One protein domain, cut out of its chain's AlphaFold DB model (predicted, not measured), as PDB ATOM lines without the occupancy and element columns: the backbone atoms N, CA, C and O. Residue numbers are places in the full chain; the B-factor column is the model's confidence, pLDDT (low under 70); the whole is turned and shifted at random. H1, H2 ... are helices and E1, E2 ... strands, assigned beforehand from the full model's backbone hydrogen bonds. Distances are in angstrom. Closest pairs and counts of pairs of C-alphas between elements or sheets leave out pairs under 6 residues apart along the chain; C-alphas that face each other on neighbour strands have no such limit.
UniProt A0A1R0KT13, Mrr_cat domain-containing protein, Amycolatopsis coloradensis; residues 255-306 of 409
ATOM      1  N   ILE A 255     -24.693 -35.017  53.217       93.25
ATOM      2  CA  ILE A 255     -24.177 -33.860  52.491       93.25
ATOM      3  C   ILE A 255     -24.948 -33.798  51.176       93.25
ATOM      4  O   ILE A 255     -24.925 -34.751  50.399       93.25
ATOM      5  N   ASN A 256     -25.647 -32.692  50.942       94.12
ATOM      6  CA  ASN A 256     -26.460 -32.469  49.751       94.12
ATOM      7  C   ASN A 256     -26.008 -31.185  49.066       94.12
ATOM      8  O   ASN A 256     -25.750 -30.194  49.740       94.12
ATOM      9  N   GLY A 257     -25.939 -31.160  47.739       93.50
ATOM     10  CA  GLY A 257     -25.532 -29.956  47.023       93.50
ATOM     11  C   GLY A 257     -25.194 -30.203  45.567       93.50
ATOM     12  O   GLY A 257     -25.478 -31.266  45.015       93.50
ATOM     13  N   THR A 258     -24.574 -29.197  44.960       92.81
ATOM     14  CA  THR A 258     -24.261 -29.157  43.534       92.81
ATOM     15  C   THR A 258     -22.790 -28.824  43.330       92.81
ATOM     16  O   THR A 258     -22.264 -27.897  43.948       92.81
ATOM     17  N   LEU A 259     -22.142 -29.566  42.429       92.50
ATOM     18  CA  LEU A 259     -20.816 -29.252  41.903       92.50
ATOM     19  C   LEU A 259     -20.949 -28.504  40.575       92.50
ATOM     20  O   LEU A 259     -21.561 -29.003  39.629       92.50
ATOM     21  N   ASN A 260     -20.343 -27.326  40.493       91.19
ATOM     22  CA  ASN A 260     -20.289 -26.526  39.278       91.19
ATOM     23  C   ASN A 260     -19.132 -27.013  38.394       91.19
ATOM     24  O   ASN A 260     -17.971 -26.741  38.681       91.19
ATOM     25  N   ILE A 261     -19.462 -27.741  37.324       89.56
ATOM     26  CA  ILE A 261     -18.486 -28.355  36.399       89.56
ATOM     27  C   ILE A 261     -18.430 -27.685  35.015       89.56
ATOM     28  O   ILE A 261     -17.643 -28.093  34.170       89.56
ATOM     29  N   ALA A 262     -19.306 -26.711  34.745       75.44
ATOM     30  CA  ALA A 262     -19.610 -26.263  33.381       75.44
ATOM     31  C   ALA A 262     -18.429 -25.596  32.653       75.44
ATOM     32  O   ALA A 262     -18.317 -25.738  31.438       75.44
ATOM     33  N   ASP A 263     -17.543 -24.928  33.392       83.94
ATOM     34  CA  ASP A 263     -16.468 -24.107  32.822       83.94
ATOM     35  C   ASP A 263     -15.072 -24.736  32.976       83.94
ATOM     36  O   ASP A 263     -14.067 -24.093  32.678       83.94
ATOM     37  N   ASP A 264     -14.995 -25.996  33.419       90.25
ATOM     38  CA  ASP A 264     -13.731 -26.703  33.645       90.25
ATOM     39  C   ASP A 264     -13.801 -28.147  33.102       90.25
ATOM     40  O   ASP A 264     -14.281 -29.061  33.784       90.25
ATOM     41  N   PRO A 265     -13.337 -28.375  31.857       92.19
ATOM     42  CA  PRO A 265     -13.329 -29.701  31.242       92.19
ATOM     43  C   PRO A 265     -12.471 -30.730  31.988       92.19
ATOM     44  O   PRO A 265     -12.807 -31.918  31.972       92.19
ATOM     45  N   GLU A 266     -11.378 -30.308  32.632       93.06
ATOM     46  CA  GLU A 266     -10.511 -31.212  33.395       93.06
ATOM     47  C   GLU A 266     -11.212 -31.658  34.677       93.06
ATOM     48  O   GLU A 266     -11.255 -32.852  34.986       93.06
ATOM     49  N   PHE A 267     -11.850 -30.724  35.380       93.62
ATOM     50  CA  PHE A 267     -12.644 -31.039  36.560       93.62
ATOM     51  C   PHE A 267     -13.876 -31.884  36.217       93.62
ATOM     52  O   PHE A 267     -14.165 -32.861  36.911       93.62
ATOM     53  N   ALA A 268     -14.566 -31.586  35.113       94.25
ATOM     54  CA  ALA A 268     -15.669 -32.410  34.625       94.25
ATOM     55  C   ALA A 268     -15.219 -33.855  34.341       94.25
ATOM     56  O   ALA A 268     -15.922 -34.806  34.699       94.25
ATOM     57  N   ALA A 269     -14.031 -34.038  33.753       94.12
ATOM     58  CA  ALA A 269     -13.440 -35.358  33.561       94.12
ATOM     59  C   ALA A 269     -13.104 -36.040  34.899       94.12
ATOM     60  O   ALA A 269     -13.404 -37.220  35.062       94.12
ATOM     61  N   ALA A 270     -12.562 -35.312  35.881       94.50
ATOM     62  CA  ALA A 270     -12.254 -35.854  37.205       94.50
ATOM     63  C   ALA A 270     -13.512 -36.313  37.969       94.50
ATOM     64  O   ALA A 270     -13.527 -37.408  38.531       94.50
ATOM     65  N   VAL A 271     -14.594 -35.526  37.942       94.75
ATOM     66  CA  VAL A 271     -15.889 -35.902  38.542       94.75
ATOM     67  C   VAL A 271     -16.468 -37.140  37.855       94.75
ATOM     68  O   VAL A 271     -17.002 -38.034  38.517       94.75
ATOM     69  N   LYS A 272     -16.332 -37.231  36.529       94.12
ATOM     70  CA  LYS A 272     -16.746 -38.414  35.775       94.12
ATOM     71  C   LYS A 272     -15.932 -39.651  36.165       94.12
ATOM     72  O   LYS A 272     -16.527 -40.685  36.443       94.12
ATOM     73  N   GLU A 273     -14.606 -39.548  36.251       94.88
ATOM     74  CA  GLU A 273     -13.733 -40.654  36.678       94.88
ATOM     75  C   GLU A 273     -14.034 -41.098  38.120       94.88
ATOM     76  O   GLU A 273     -14.007 -42.293  38.421       94.88
ATOM     77  N   PHE A 274     -14.389 -40.166  39.009       95.19
ATOM     78  CA  PHE A 274     -14.889 -40.499  40.342       95.19
ATOM     79  C   PHE A 274     -16.187 -41.310  40.279       95.19
ATOM     80  O   PHE A 274     -16.291 -42.351  40.919       95.19
ATOM     81  N   SER A 275     -17.165 -40.884  39.480       94.50
ATOM     82  CA  SER A 275     -18.441 -41.600  39.358       94.50
ATOM     83  C   SER A 275     -18.301 -42.970  38.678       94.50
ATOM     84  O   SER A 275     -18.970 -43.927  39.074       94.50
ATOM     85  N   GLU A 276     -17.455 -43.079  37.654       95.56
ATOM     86  CA  GLU A 276     -17.296 -44.292  36.846       95.56
ATOM     87  C   GLU A 276     -16.379 -45.330  37.508       95.56
ATOM     88  O   GLU A 276     -16.662 -46.527  37.408       95.56
ATOM     89  N   PHE A 277     -15.334 -44.892  38.218       94.88
ATOM     90  CA  PHE A 277     -14.281 -45.772  38.740       94.88
ATOM     91  C   PHE A 277     -13.921 -45.538  40.213       94.88
ATOM     92  O   PHE A 277     -13.136 -46.302  40.766       94.88
ATOM     93  N   GLY A 278     -14.471 -44.510  40.866       93.62
ATOM     94  CA  GLY A 278     -14.121 -44.155  42.244       93.62
ATOM     95  C   GLY A 278     -12.766 -43.454  42.368       93.62
ATOM     96  O   GLY A 278     -12.125 -43.545  43.413       93.62
ATOM     97  N   THR A 279     -12.277 -42.802  41.308       93.69
ATOM     98  CA  THR A 279     -11.015 -42.045  41.329       93.69
ATOM     99  C   THR A 279     -11.138 -40.803  42.222       93.69
ATOM    100  O   THR A 279     -12.002 -39.969  41.956       93.69
ATOM    101  N   PRO A 280     -10.290 -40.628  43.255       93.56
ATOM    102  CA  PRO A 280     -10.327 -39.439  44.101       93.56
ATOM    103  C   PRO A 280     -10.139 -38.139  43.314       93.56
ATOM    104  O   PRO A 280      -9.360 -38.087  42.363       93.56
ATOM    105  N   PHE A 281     -10.799 -37.068  43.749       94.56
ATOM    106  CA  PHE A 281     -10.655 -35.744  43.152       94.56
ATOM    107  C   PHE A 281     -10.668 -34.645  44.216       94.56
ATOM    108  O   PHE A 281     -11.093 -34.842  45.354       94.56
ATOM    109  N   THR A 282     -10.196 -33.463  43.834       95.31
ATOM    110  CA  THR A 282     -10.392 -32.219  44.583       95.31
ATOM    111  C   THR A 282     -11.023 -31.213  43.637       95.31
ATOM    112  O   THR A 282     -10.549 -31.061  42.514       95.31
ATOM    113  N   SER A 283     -12.116 -30.579  44.050       94.56
ATOM    114  CA  SER A 283     -12.753 -29.534  43.255       94.56
ATOM    115  C   SER A 283     -11.928 -28.245  43.285       94.56
ATOM    116  O   SER A 283     -11.187 -28.017  44.246       94.56
ATOM    117  N   PRO A 284     -12.091 -27.355  42.295       93.31
ATOM    118  CA  PRO A 284     -11.659 -25.971  42.429       93.31
ATOM    119  C   PRO A 284     -12.298 -25.296  43.652       93.31
ATOM    120  O   PRO A 284     -13.352 -25.725  44.146       93.31
ATOM    121  N   GLU A 285     -11.663 -24.228  44.132       92.38
ATOM    122  CA  GLU A 285     -12.220 -23.389  45.193       92.38
ATOM    123  C   GLU A 285     -13.552 -22.778  44.745       92.38
ATOM    124  O   GLU A 285     -13.682 -22.302  43.618       92.38
ATOM    125  N   GLY A 286     -14.565 -22.822  45.610       91.75
ATOM    126  CA  GLY A 286     -15.883 -22.272  45.293       91.75
ATOM    127  C   GLY A 286     -16.763 -23.142  44.392       91.75
ATOM    128  O   GLY A 286     -17.902 -22.765  44.116       91.75
ATOM    129  N   ALA A 287     -16.283 -24.301  43.934       93.12
ATOM    130  CA  ALA A 287     -17.016 -25.133  42.982       93.12
ATOM    131  C   ALA A 287     -18.215 -25.878  43.592       93.12
ATOM    132  O   ALA A 287     -19.031 -26.412  42.839       93.12
ATOM    133  N   TYR A 288     -18.342 -25.932  44.922       94.38
ATOM    134  CA  TYR A 288     -19.450 -26.600  45.603       94.38
ATOM    135  C   TYR A 288     -20.324 -25.633  46.403       94.38
ATOM    136  O   TYR A 288     -19.827 -24.811  47.175       94.38
ATOM    137  N   SER A 289     -21.636 -25.827  46.290       94.75
ATOM    138  CA  SER A 289     -22.629 -25.209  47.168       94.75
ATOM    139  C   SER A 289     -23.645 -26.250  47.617       94.75
ATOM    140  O   SER A 289     -24.105 -27.061  46.813       94.75
ATOM    141  N   GLY A 290     -24.026 -26.226  48.890       94.94
ATOM    142  CA  GLY A 290     -24.928 -27.223  49.445       94.94
ATOM    143  C   GLY A 290     -25.201 -27.048  50.929       94.94
ATOM    144  O   GLY A 290     -25.008 -25.976  51.490       94.94
ATOM    145  N   THR A 291     -25.629 -28.128  51.561       95.50
ATOM    146  CA  THR A 291     -25.871 -28.228  52.995       95.50
ATOM    147  C   THR A 291     -25.277 -29.522  53.533       95.50
ATOM    148  O   THR A 291     -25.178 -30.535  52.835       95.50
ATOM    149  N   ILE A 292     -24.872 -29.480  54.795       93.44
ATOM    150  CA  ILE A 292     -24.536 -30.658  55.584       93.44
ATOM    151  C   ILE A 292     -25.532 -30.766  56.730       93.44
ATOM    152  O   ILE A 292     -25.748 -29.812  57.473       93.44
ATOM    153  N   ASP A 293     -26.138 -31.935  56.883       90.69
ATOM    154  CA  ASP A 293     -26.892 -32.296  58.071       90.69
ATOM    155  C   ASP A 293     -26.042 -33.244  58.916       90.69
ATOM    156  O   ASP A 293     -25.743 -34.366  58.509       90.69
ATOM    157  N   ALA A 294     -25.639 -32.766  60.090       89.31
ATOM    158  CA  ALA A 294     -24.799 -33.485  61.036       89.31
ATOM    159  C   ALA A 294     -25.436 -33.451  62.437       89.31
ATOM    160  O   ALA A 294     -26.211 -32.534  62.757       89.31
ATOM    161  N   PRO A 295     -25.165 -34.457  63.287       84.62
ATOM    162  CA  PRO A 295     -25.709 -34.508  64.635       84.62
ATOM    163  C   PRO A 295     -25.181 -33.343  65.475       84.62
ATOM    164  O   PRO A 295     -24.230 -32.648  65.105       84.62
ATOM    165  N   GLY A 296     -25.875 -33.057  66.575       76.50
ATOM    166  CA  GLY A 296     -25.425 -32.005  67.473       76.50
ATOM    167  C   GLY A 296     -25.515 -30.582  66.922       76.50
ATOM    168  O   GLY A 296     -24.950 -29.674  67.505       76.50
ATOM    169  N   GLY A 297     -26.193 -30.350  65.796       74.62
ATOM    170  CA  GLY A 297     -26.256 -29.011  65.204       74.62
ATOM    171  C   GLY A 297     -24.947 -28.567  64.542       74.62
ATOM    172  O   GLY A 297     -24.807 -27.386  64.240       74.62
ATOM    173  N   LEU A 298     -24.027 -29.503  64.276       84.00
ATOM    174  CA  LEU A 298     -22.788 -29.276  63.519       84.00
ATOM    175  C   LEU A 298     -23.030 -29.138  62.003       84.00
ATOM    176  O   LEU A 298     -22.087 -28.929  61.238       84.00
ATOM    177  N   GLY A 299     -24.286 -29.292  61.574       84.94
ATOM    178  CA  GLY A 299     -24.731 -29.063  60.206       84.94
ATOM    179  C   GLY A 299     -24.836 -27.577  59.847       84.94
ATOM    180  O   GLY A 299     -24.711 -26.699  60.699       84.94
ATOM    181  N   GLY A 300     -25.107 -27.292  58.579       87.69
ATOM    182  CA  GLY A 300     -25.282 -25.932  58.078       87.69
ATOM    183  C   GLY A 300     -25.072 -25.814  56.576       87.69
ATOM    184  O   GLY A 300     -24.920 -26.810  55.865       87.69
ATOM    185  N   ASP A 301     -25.059 -24.571  56.107       93.12
ATOM    186  CA  ASP A 301     -24.830 -24.253  54.703       93.12
ATOM    187  C   ASP A 301     -23.340 -24.353  54.355       93.12
ATOM    188  O   ASP A 301     -22.460 -23.893  55.086       93.12
ATOM    189  N   LEU A 302     -23.066 -24.931  53.192       91.94
ATOM    190  CA  LEU A 302     -21.760 -24.988  52.557       91.94
ATOM    191  C   LEU A 302     -21.800 -24.027  51.371       91.94
ATOM    192  O   LEU A 302     -22.396 -24.333  50.341       91.94
ATOM    193  N   VAL A 303     -21.199 -22.851  51.529       91.19
ATOM    194  CA  VAL A 303     -21.191 -21.794  50.508       91.19
ATOM    195  C   VAL A 303     -19.781 -21.635  49.967       91.19
ATOM    196  O   VAL A 303     -18.848 -21.481  50.752       91.19
ATOM    197  N   ASN A 304     -19.634 -21.642  48.638       89.69
ATOM    198  CA  ASN A 304     -18.339 -21.537  47.958       89.69
ATOM    199  C   ASN A 304     -17.303 -22.524  48.525       89.69
ATOM    200  O   ASN A 304     -16.143 -22.180  48.752       89.69
ATOM    201  N   ALA A 305     -17.734 -23.751  48.787       92.81
ATOM    202  CA  ALA A 305     -16.898 -24.759  49.408       92.81
ATOM    203  C   ALA A 305     -16.065 -25.523  48.369       92.81
ATOM    204  O   ALA A 305     -16.356 -25.539  47.169       92.81
ATOM    205  N   THR A 306     -15.043 -26.202  48.880       93.25
ATOM    206  CA  THR A 306     -14.205 -27.143  48.136       93.25
ATOM    207  C   THR A 306     -14.504 -28.553  48.618       93.25
ATOM    208  O   THR A 306     -14.474 -28.812  49.822       93.25
TER     209      THR A 306
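What this domain is: This is residues 255 to 306 of the 409 residues of the protein "Mrr_cat domain-containing protein" of Amycolatopsis coloradensis (UniProt A0A1R0KT13). A small three-stranded antiparallel sheet makes one end of an elongated, loosely built unit, and a single helix, H1, set off from the sheet, makes the other, running across the long axis. The loop of the hairpin E2 and E3 reaches out at the sheet's far end, while residues 278 to 287 fold back from H1 to the sheet. The printed part has 52 residues, with three named strands and one named helix in the order E1, H1, E2, E3; the sheet's order is E1, E2, E3. The class is mixed, helices and strands. The whole is loose, with a radius of gyration of the C-alphas of 12.4 A, and its spans of 36 by 22 by 13 A make it only just elongated.

How they stand to each other: E1, residues 255 to 259, is an edge strand and the antiparallel neighbour of E2, residues 288 to 293, with 173 degrees between their directions. C-alphas 257 and 290 face each other at 3.7 A. N 256 and O 291 are within hydrogen-bond range at 2.9 A, as are N 291 and O 256 at 2.8 A. H1, residues 265 to 277, follows E1 in the chain and is not on the sheet, with 3 pairs of C-alphas within 10 A. In H1 every O i to N i+4 pair is within hydrogen-bond range. E2 is the inner strand, and on to E3, residues 300 to 305, it forms an antiparallel hairpin with 161 degrees between the directions. C-alphas 291 and 301 face each other at 4.4 A. N 290 and O 302 are within hydrogen-bond range at 2.9 A, and N 302 and O 290 at 2.8 A. E3 is the other edge strand, and H1 and E3 are apart.

Where its parts are: E1 begins at C-alpha 255, (-24.177, -33.860, 52.491), and spans 12.0 A from first to last C-alpha, residues 255 to 259. H1 starts at C-alpha 265, (-13.329, -29.701, 31.242), and measures 17.8 A to C-alpha 277. E2, residues 288 to 293, measures 15.6 A. E3, residues 300 to 305, measures 12.1 A and ends at C-alpha 305, (-16.898, -24.759, 49.408).

The domain as a whole: The two C-alphas farthest apart are those of Pro 265 and Gly 296, at 38.3 A. The C-alphas of Ile 255 and Thr 306, the first and last printed, are 12.8 A apart. The printed part has no cut. The link from E1 to H1 is tight, those from H1 to E2 and from E2 to E3 are short, and no link is long. The mean pLDDT of the printed part is 91.5, and no printed residue is under 70.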